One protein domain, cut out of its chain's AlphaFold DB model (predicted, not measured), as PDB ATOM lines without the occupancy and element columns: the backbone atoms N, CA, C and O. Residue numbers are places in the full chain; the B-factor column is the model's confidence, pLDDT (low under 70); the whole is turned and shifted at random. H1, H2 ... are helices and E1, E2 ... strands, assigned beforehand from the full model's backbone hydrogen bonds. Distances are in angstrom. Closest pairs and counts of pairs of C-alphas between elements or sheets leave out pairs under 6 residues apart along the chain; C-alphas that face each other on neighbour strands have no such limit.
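What this domain is: This is residues 2 to 73 of the 107 residues of an uncharacterized protein of Rhodospirillales bacterium (UniProt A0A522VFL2). A small two-stranded hairpin, E1 and E2, has the helix H2 packed on it; the helix H1 lies beyond H2, away from the hairpin, and crosses its direction steeply. Residues 2 to 8 stick out as a free tail that adds to the length, while the long link of residues 45 to 58 runs from H2 back to the hairpin. The printed part has 72 residues with two named helices and two named strands, in the order H1, H2, E1, E2; the sheet is antiparallel. The class is mixed, helices and strands, with under half of the residues in named elements. The whole is loose, with a radius of gyration of the C-alphas of 14.5 A and spans of 55 by 22 by 14 A.

Where its parts are: E1 is residues 59 to 62, and E2 is residues 65 to 69, ending at C-alpha 69 (89.171, 72.370, 86.615). H2 is residues 33 to 44, 16.2 A long. H1 is residues 11 to 24, 19.6 A long, beginning at C-alpha 11 (93.099, 91.811, 66.623).

How they stand to each other: E1 and E2 form a hairpin, antiparallel at 148 degrees, with N 60 and O 68 within hydrogen-bond range at 2.8 A. Residues 52 to 53 pair antiparallel with residues 60 to 61 of E1. The closest C-alphas of H2 and E2 are those of Ala 35 and Val 67, 4.9 A apart. H1 and H2 only just touch, with 3 pairs of C-alphas within 8 A, the closest those of Arg 22 and Leu 36 at 7.5 A; H1 does so with residues 18 to 22 alone. They run opposite ways at a steep tilt of 62 degrees. H1 is apart from E1 and E2. In H1 and H2 every O i to N i+4 pair is within hydrogen-bond range.

The domain as a whole: The C-alphas of Leu 2 and Gly 56 are the two farthest apart, 55.3 A. The printed part has no cut. The link from H2 to E1 is long. Residues 2 to 30 and residue 72 have pLDDT under 70.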
ATOM      1  N   LEU A   2     106.644 105.641  56.860       26.41
ATOM      2  CA  LEU A   2     105.747 104.507  56.607       26.41
ATOM      3  C   LEU A   2     105.167 104.040  57.949       26.41
ATOM      4  O   LEU A   2     105.877 103.429  58.742       26.41
ATOM      5  N   ASN A   3     103.893 104.350  58.206       36.47
ATOM      6  CA  ASN A   3     103.119 103.712  59.269       36.47
ATOM      7  C   ASN A   3     102.854 102.268  58.839       36.47
ATOM      8  O   ASN A   3     101.857 101.977  58.184       36.47
ATOM      9  N   LEU A   4     103.774 101.365  59.169       34.69
ATOM     10  CA  LEU A   4     103.456  99.946  59.177       34.69
ATOM     11  C   LEU A   4     102.436  99.744  60.306       34.69
ATOM     12  O   LEU A   4     102.792  99.988  61.464       34.69
ATOM     13  N   PRO A   5     101.180  99.343  60.022       40.78
ATOM     14  CA  PRO A   5     100.277  98.939  61.087       40.78
ATOM     15  C   PRO A   5     100.992  97.819  61.830       40.78
ATOM     16  O   PRO A   5     101.457  96.868  61.198       40.78
ATOM     17  N   CYS A   6     101.194  97.976  63.142       46.72
ATOM     18  CA  CYS A   6     101.934  96.984  63.904       46.72
ATOM     19  C   CYS A   6     101.189  95.649  63.757       46.72
ATOM     20  O   CYS A   6     100.109  95.451  64.307       46.72
ATOM     21  N   LEU A   7     101.729  94.751  62.928       44.97
ATOM     22  CA  LEU A   7     101.125  93.446  62.651       44.97
ATOM     23  C   LEU A   7     100.881  92.696  63.968       44.97
ATOM     24  O   LEU A   7      99.856  92.048  64.129       44.97
ATOM     25  N   TYR A   8     101.758  92.935  64.945       42.72
ATOM     26  CA  TYR A   8     101.728  92.435  66.317       42.72
ATOM     27  C   TYR A   8     100.596  92.986  67.210       42.72
ATOM     28  O   TYR A   8     100.341  92.423  68.272       42.72
ATOM     29  N   GLY A   9      99.920  94.071  66.818       44.78
ATOM     30  CA  GLY A   9      98.833  94.695  67.589       44.78
ATOM     31  C   GLY A   9      97.453  94.609  66.938       44.78
ATOM     32  O   GLY A   9      96.489  95.096  67.518       44.78
ATOM     33  N   SER A  10      97.335  94.010  65.747       61.59
ATOM     34  CA  SER A  10      96.029  93.821  65.102       61.59
ATOM     35  C   SER A  10      95.264  92.660  65.748       61.59
ATOM     36  O   SER A  10      95.821  91.574  65.916       61.59
ATOM     37  N   GLU A  11      93.980  92.859  66.068       61.56
ATOM     38  CA  GLU A  11      93.099  91.811  66.623       61.56
ATOM     39  C   GLU A  11      93.119  90.528  65.775       61.56
ATOM     40  O   GLU A  11      93.084  89.423  66.305       61.56
ATOM     41  N   ILE A  12      93.270  90.668  64.455       59.28
ATOM     42  CA  ILE A  12      93.358  89.562  63.493       59.28
ATOM     43  C   ILE A  12      94.601  88.693  63.738       59.28
ATOM     44  O   ILE A  12      94.520  87.467  63.703       59.28
ATOM     45  N   TRP A  13      95.757  89.307  64.004       54.84
ATOM     46  CA  TRP A  13      96.993  88.575  64.286       54.84
ATOM     47  C   TRP A  13      96.962  87.922  65.671       54.84
ATOM     48  O   TRP A  13      97.372  86.769  65.816       54.84
ATOM     49  N   GLN A  14      96.403  88.620  66.665       60.75
ATOM     50  CA  GLN A  14      96.188  88.068  68.006       60.75
ATOM     51  C   GLN A  14      95.263  86.846  67.960       60.75
ATOM     52  O   GLN A  14      95.584  85.807  68.536       60.75
ATOM     53  N   GLN A  15      94.172  86.924  67.192       65.12
ATOM     54  CA  GLN A  15      93.246  85.814  66.985       65.12
ATOM     55  C   GLN A  15      93.903  84.650  66.225       65.12
ATOM     56  O   GLN A  15      93.758  83.496  66.622       65.12
ATOM     57  N   GLY A  16      94.691  84.938  65.184       60.62
ATOM     58  CA  GLY A  16      95.412  83.916  64.422       60.62
ATOM     59  C   GLY A  16      96.441  83.146  65.257       60.62
ATOM     60  O   GLY A  16      96.571  81.928  65.111       60.62
ATOM     61  N   ILE A  17      97.145  83.826  66.169       59.75
ATOM     62  CA  ILE A  17      98.039  83.166  67.128       59.75
ATOM     63  C   ILE A  17      97.247  82.397  68.169       59.75
ATOM     64  O   ILE A  17      97.599  81.256  68.439       59.75
ATOM     65  N   PHE A  18      96.170  82.963  68.708       64.31
ATOM     66  CA  PHE A  18      95.312  82.283  69.674       64.31
ATOM     67  C   PHE A  18      94.754  80.959  69.127       64.31
ATOM     68  O   PHE A  18      94.788  79.932  69.809       64.31
ATOM     69  N   ASP A  19      94.304  80.947  67.871       66.69
ATOM     70  CA  ASP A  19      93.766  79.751  67.221       66.69
ATOM     71  C   ASP A  19      94.858  78.702  66.954       66.69
ATOM     72  O   ASP A  19      94.662  77.512  67.221       66.69
ATOM     73  N   ARG A  20      96.047  79.134  66.507       63.94
ATOM     74  CA  ARG A  20      97.219  78.254  66.358       63.94
ATOM     75  C   ARG A  20      97.670  77.691  67.704       63.94
ATOM     76  O   ARG A  20      97.943  76.498  67.788       63.94
ATOM     77  N   PHE A  21      97.669  78.513  68.744       59.72
ATOM     78  CA  PHE A  21      98.048  78.147  70.102       59.72
ATOM     79  C   PHE A  21      97.093  77.100  70.696       59.72
ATOM     80  O   PHE A  21      97.508  76.061  71.212       59.72
ATOM     81  N   ARG A  22      95.782  77.301  70.516       62.25
ATOM     82  CA  ARG A  22      94.758  76.305  70.852       62.25
ATOM     83  C   ARG A  22      94.980  74.974  70.124       62.25
ATOM     84  O   ARG A  22      94.671  73.924  70.683       62.25
ATOM     85  N   SER A  23      95.491  75.010  68.892       59.81
ATOM     86  CA  SER A  23      95.785  73.813  68.094       59.81
ATOM     87  C   SER A  23      97.153  73.172  68.377       59.81
ATOM     88  O   SER A  23      97.368  72.034  67.970       59.81
ATOM     89  N   SER A  24      98.067  73.863  69.071       54.41
ATOM     90  CA  SER A  24      99.450  73.409  69.290       54.41
ATOM     91  C   SER A  24      99.699  72.732  70.641       54.41
ATOM     92  O   SER A  24     100.787  72.199  70.848       54.41
ATOM     93  N   GLY A  25      98.749  72.770  71.582       50.53
ATOM     94  CA  GLY A  25      99.031  72.466  72.990       50.53
ATOM     95  C   GLY A  25      98.395  71.200  73.566       50.53
ATOM     96  O   GLY A  25      97.190  71.165  73.801       50.53
ATOM     97  N   SER A  26      99.266  70.231  73.884       47.62
ATOM     98  CA  SER A  26      99.467  69.353  75.069       47.62
ATOM     99  C   SER A  26      98.435  69.220  76.203       47.62
ATOM    100  O   SER A  26      98.543  68.300  77.014       47.62
ATOM    101  N   PHE A  27      97.445  70.097  76.308       49.62
ATOM    102  CA  PHE A  27      96.341  69.956  77.243       49.62
ATOM    103  C   PHE A  27      95.256  69.147  76.540       49.62
ATOM    104  O   PHE A  27      94.555  69.669  75.682       49.62
ATOM    105  N   SER A  28      95.111  67.865  76.873       48.19
ATOM    106  CA  SER A  28      93.926  67.081  76.506       48.19
ATOM    107  C   SER A  28      93.043  66.931  77.751       48.19
ATOM    108  O   SER A  28      93.552  66.467  78.774       48.19
ATOM    109  N   PRO A  29      91.761  67.352  77.723       55.56
ATOM    110  CA  PRO A  29      90.971  67.776  76.566       55.56
ATOM    111  C   PRO A  29      90.918  69.310  76.446       55.56
ATOM    112  O   PRO A  29      90.019  69.943  76.987       55.56
ATOM    113  N   GLY A  30      91.874  69.906  75.736       64.19
ATOM    114  CA  GLY A  30      91.978  71.341  75.465       64.19
ATOM    115  C   GLY A  30      92.198  72.235  76.701       64.19
ATOM    116  O   GLY A  30      91.675  71.977  77.792       64.19
ATOM    117  N   PRO A  31      92.931  73.346  76.563       71.06
ATOM    118  CA  PRO A  31      92.867  74.412  77.551       71.06
ATOM    119  C   PRO A  31      91.512  75.136  77.438       71.06
ATOM    120  O   PRO A  31      90.988  75.387  76.351       71.06
ATOM    121  N   SER A  32      90.905  75.469  78.576       78.88
ATOM    122  CA  SER A  32      89.682  76.270  78.639       78.88
ATOM    123  C   SER A  32      89.941  77.689  78.119       78.88
ATOM    124  O   SER A  32      91.071  78.176  78.169       78.88
ATOM    125  N   ARG A  33      88.890  78.414  77.696       80.12
ATOM    126  CA  ARG A  33      89.024  79.829  77.281       80.12
ATOM    127  C   ARG A  33      89.721  80.690  78.338       80.12
ATOM    128  O   ARG A  33      90.470  81.593  77.989       80.12
ATOM    129  N   ARG A  34      89.490  80.402  79.621       83.75
ATOM    130  CA  ARG A  34      90.100  81.137  80.732       83.75
ATOM    131  C   ARG A  34      91.587  80.815  80.898       83.75
ATOM    132  O   ARG A  34      92.350  81.722  81.200       83.75
ATOM    133  N   ALA A  35      91.994  79.567  80.669       79.81
ATOM    134  CA  ALA A  35      93.405  79.175  80.663       79.81
ATOM    135  C   ALA A  35      94.157  79.806  79.481       79.81
ATOM    136  O   ALA A  35      95.204  80.409  79.682       79.81
ATOM    137  N   LEU A  36      93.564  79.778  78.285       78.94
ATOM    138  CA  LEU A  36      94.122  80.444  77.106       78.94
ATOM    139  C   LEU A  36      94.235  81.964  77.288       78.94
ATOM    140  O   LEU A  36      95.241  82.560  76.923       78.94
ATOM    141  N   GLY A  37      93.215  82.602  77.870       80.88
ATOM    142  CA  GLY A  37      93.263  84.036  78.163       80.88
ATOM    143  C   GLY A  37      94.329  84.396  79.202       80.88
ATOM    144  O   GLY A  37      94.960  85.439  79.090       80.88
ATOM    145  N   ALA A  38      94.562  83.532  80.194       84.44
ATOM    146  CA  ALA A  38      95.636  83.719  81.168       84.44
ATOM    147  C   ALA A  38      97.021  83.659  80.510       84.44
ATOM    148  O   ALA A  38      97.822  84.565  80.700       84.44
ATOM    149  N   GLU A  39      97.249  82.655  79.667       76.94
ATOM    150  CA  GLU A  39      98.478  82.520  78.887       76.94
ATOM    151  C   GLU A  39      98.715  83.709  77.951       76.94
ATOM    152  O   GLU A  39      99.809  84.266  77.904       76.94
ATOM    153  N   TRP A  40      97.668  84.153  77.255       79.00
ATOM    154  CA  TRP A  40      97.738  85.330  76.396       79.00
ATOM    155  C   TRP A  40      98.121  86.595  77.172       79.00
ATOM    156  O   TRP A  40      98.952  87.376  76.715       79.00
ATOM    157  N   ASN A  41      97.562  86.779  78.371       83.38
ATOM    158  CA  ASN A  41      97.889  87.916  79.228       83.38
ATOM    159  C   ASN A  41      99.356  87.911  79.678       83.38
ATOM    160  O   ASN A  41      99.966  88.976  79.754       83.38
ATOM    161  N   ASP A  42      99.929  86.739  79.961       82.00
ATOM    162  CA  ASP A  42     101.352  86.614  80.290       82.00
ATOM    163  C   ASP A  42     102.228  86.973  79.084       82.00
ATOM    164  O   ASP A  42     103.130  87.803  79.206       82.00
ATOM    165  N   LEU A  43     101.896  86.469  77.892       78.94
ATOM    166  CA  LEU A  43     102.619  86.798  76.659       78.94
ATOM    167  C   LEU A  43     102.548  88.294  76.312       78.94
ATOM    168  O   LEU A  43     103.567  88.891  75.956       78.94
ATOM    169  N   LEU A  44     101.377  88.928  76.453       79.50
ATOM    170  CA  LEU A  44     101.219  90.377  76.264       79.50
ATOM    171  C   LEU A  44     102.047  91.185  77.272       79.50
ATOM    172  O   LEU A  44     102.554  92.256  76.936       79.50
ATOM    173  N   ALA A  45     102.226  90.660  78.484       82.12
ATOM    174  CA  ALA A  45     103.092  91.238  79.506       82.12
ATOM    175  C   ALA A  45     104.590  90.947  79.280       82.12
ATOM    176  O   ALA A  45     105.411  91.399  80.076       82.12
ATOM    177  N   ARG A  46     104.954  90.241  78.195       79.19
ATOM    178  CA  ARG A  46     106.313  89.742  77.909       79.19
ATOM    179  C   ARG A  46     106.852  88.808  78.999       79.19
ATOM    180  O   ARG A  46     108.056  88.776  79.244       79.19
ATOM    181  N   ASP A  47     105.955  88.068  79.638       79.06
ATOM    182  CA  ASP A  47     106.254  87.069  80.660       79.06
ATOM    183  C   ASP A  47     106.169  85.649  80.074       79.06
ATOM    184  O   ASP A  47     105.602  85.433  78.997       79.06
ATOM    185  N   ILE A  48     106.743  84.672  80.777       78.38
ATOM    186  CA  ILE A  48     106.633  83.255  80.423       78.38
ATOM    187  C   ILE A  48     105.366  82.698  81.087       78.38
ATOM    188  O   ILE A  48     105.290  82.713  82.316       78.38
ATOM    189  N   PRO A  49     104.401  82.152  80.319       81.31
ATOM    190  CA  PRO A  49     103.197  81.560  80.889       81.31
ATOM    191  C   PRO A  49     103.522  80.487  81.929       81.31
ATOM    192  O   PRO A  49     104.227  79.513  81.640       81.31
ATOM    193  N   TYR A  50     102.991  80.649  83.141       80.69
ATOM    194  CA  TYR A  50     103.228  79.718  84.243       80.69
ATOM    195  C   TYR A  50     101.926  79.240  84.883       80.69
ATOM    196  O   TYR A  50     101.112  80.019  85.385       80.69
ATOM    197  N   PHE A  51     101.771  77.918  84.929       85.00
ATOM    198  CA  PHE A  51     100.622  77.242  85.513       85.00
ATOM    199  C   PHE A  51     101.076  76.195  86.518       85.00
ATOM    200  O   PHE A  51     102.092  75.528  86.324       85.00
ATOM    201  N   TRP A  52     100.287  75.998  87.569       87.06
ATOM    202  CA  TRP A  52     100.557  74.959  88.557       87.06
ATOM    203  C   TRP A  52      99.287  74.234  88.986       87.06
ATOM    204  O   TRP A  52      98.166  74.709  88.799       87.06
ATOM    205  N   ILE A  53      99.473  73.056  89.574       87.88
ATOM    206  CA  ILE A  53      98.401  72.239  90.140       87.88
ATOM    207  C   ILE A  53      98.807  71.877  91.564       87.88
ATOM    208  O   ILE A  53      99.909  71.384  91.803       87.88
ATOM    209  N   ASN A  54      97.902  72.087  92.515       89.88
ATOM    210  CA  ASN A  54      98.094  71.591  93.872       89.88
ATOM    211  C   ASN A  54      97.908  70.072  93.894       89.88
ATOM    212  O   ASN A  54      96.927  69.557  93.369       89.88
ATOM    213  N   ALA A  55      98.801  69.335  94.559       86.00
ATOM    214  CA  ALA A  55      98.797  67.868  94.508       86.00
ATOM    215  C   ALA A  55      97.473  67.216  94.974       86.00
ATOM    216  O   ALA A  55      97.150  66.101  94.560       86.00
ATOM    217  N   GLY A  56      96.717  67.889  95.850       88.75
ATOM    218  CA  GLY A  56      95.416  67.440  96.357       88.75
ATOM    219  C   GLY A  56      94.197  67.907  95.552       88.75
ATOM    220  O   GLY A  56      93.088  67.515  95.900       88.75
ATOM    221  N   ASP A  57      94.389  68.712  94.508       89.44
ATOM    222  CA  ASP A  57      93.321  69.291  93.686       89.44
ATOM    223  C   ASP A  57      93.452  68.827  92.221       89.44
ATOM    224  O   ASP A  57      94.424  68.191  91.818       89.44
ATOM    225  N   VAL A  58      92.435  69.132  91.423       87.62
ATOM    226  CA  VAL A  58      92.354  68.929  89.969       87.62
ATOM    227  C   VAL A  58      92.164  70.261  89.234       87.62
ATOM    228  O   VAL A  58      91.712  70.303  88.085       87.62
ATOM    229  N   ALA A  59      92.459  71.363  89.923       90.56
ATOM    230  CA  ALA A  59      92.433  72.709  89.389       90.56
ATOM    231  C   ALA A  59      93.809  73.108  88.847       90.56
ATOM    232  O   ALA A  59      94.832  72.923  89.505       90.56
ATOM    233  N   ILE A  60      93.807  73.702  87.657       87.19
ATOM    234  CA  ILE A  60      94.942  74.442  87.121       87.19
ATOM    235  C   ILE A  60      94.837  75.871  87.641       87.19
ATOM    236  O   ILE A  60      93.817  76.554  87.467       87.19
ATOM    237  N   HIS A  61      95.914  76.308  88.269       90.88
ATOM    238  CA  HIS A  61      96.089  77.635  88.815       90.88
ATOM    239  C   HIS A  61      97.029  78.456  87.939       90.88
ATOM    240  O   HIS A  61      97.924  77.931  87.279       90.88
ATOM    241  N   HIS A  62      96.800  79.757  87.986       90.81
ATOM    242  CA  HIS A  62      97.588  80.813  87.383       90.81
ATOM    243  C   HIS A  62      97.670  81.969  88.394       90.81
ATOM    244  O   HIS A  62      96.898  82.001  89.358       90.81
ATOM    245  N   ARG A  63      98.549  82.960  88.189       89.19
ATOM    246  CA  ARG A  63      98.651  84.132  89.088       89.19
ATOM    247  C   ARG A  63      97.326  84.887  89.271       89.19
ATOM    248  O   ARG A  63      97.101  85.481  90.316       89.19
ATOM    249  N   SER A  64      96.419  84.811  88.292       88.12
ATOM    250  CA  SER A  64      95.062  85.386  88.359       88.12
ATOM    251  C   SER A  64      94.009  84.481  89.024       88.12
ATOM    252  O   SER A  64      92.821  84.811  89.031       88.12
ATOM    253  N   GLY A  65      94.418  83.335  89.575       92.81
ATOM    254  CA  GLY A  65      93.563  82.377  90.270       92.81
ATOM    255  C   GLY A  65      93.322  81.082  89.487       92.81
ATOM    256  O   GLY A  65      94.124  80.664  88.656       92.81
ATOM    257  N   VAL A  66      92.211  80.405  89.789       92.69
ATOM    258  CA  VAL A  66      91.845  79.141  89.131       92.69
ATOM    259  C   VAL A  66      91.347  79.415  87.715       92.69
ATOM    260  O   VAL A  66      90.350  80.115  87.521       92.69
ATOM    261  N   VAL A  67      92.015  78.818  86.730       87.50
ATOM    262  CA  VAL A  67      91.702  79.018  85.308       87.50
ATOM    263  C   VAL A  67      90.980  77.831  84.688       87.50
ATOM    264  O   VAL A  67      90.206  78.015  83.756       87.50
ATOM    265  N   GLN A  68      91.165  76.624  85.221       86.94
ATOM    266  CA  GLN A  68      90.514  75.417  84.721       86.94
ATOM    267  C   GLN A  68      90.389  74.375  85.828       86.94
ATOM    268  O   GLN A  68      91.251  74.276  86.693       86.94
ATOM    269  N   ARG A  69      89.327  73.569  85.785       87.44
ATOM    270  CA  ARG A  69      89.171  72.370  86.615       87.44
ATOM    271  C   ARG A  69      88.910  71.170  85.723       87.44
ATOM    272  O   ARG A  69      88.049  71.235  84.846       87.44
ATOM    273  N   TRP A  70      89.631  70.079  85.951       81.81
ATOM    274  CA  TRP A  70      89.378  68.830  85.244       81.81
ATOM    275  C   TRP A  70      88.314  68.010  85.966       81.81
ATOM    276  O   TRP A  70      88.565  67.347  86.973       81.81
ATOM    277  N   ASN A  71      87.101  68.040  85.417       75.56
ATOM    278  CA  ASN A  71      86.006  67.211  85.895       75.56
ATOM    279  C   ASN A  71      86.370  65.731  85.724       75.56
ATOM    280  O   ASN A  71      86.770  65.315  84.639       75.56
ATOM    281  N   ARG A  72      86.189  64.934  86.786       68.81
ATOM    282  CA  ARG A  72      86.480  63.484  86.831       68.81
ATOM    283  C   ARG A  72      87.969  63.102  86.786       68.81
ATOM    284  O   ARG A  72      88.269  61.913  86.700       68.81
ATOM    285  N   ALA A  73      88.895  64.055  86.890       79.00
ATOM    286  CA  ALA A  73      90.311  63.730  87.045       79.00
ATOM    287  C   ALA A  73      90.620  63.193  88.452       79.00
ATOM    288  O   ALA A  73      89.954  63.518  89.437       79.00
TER     289      ALA A  73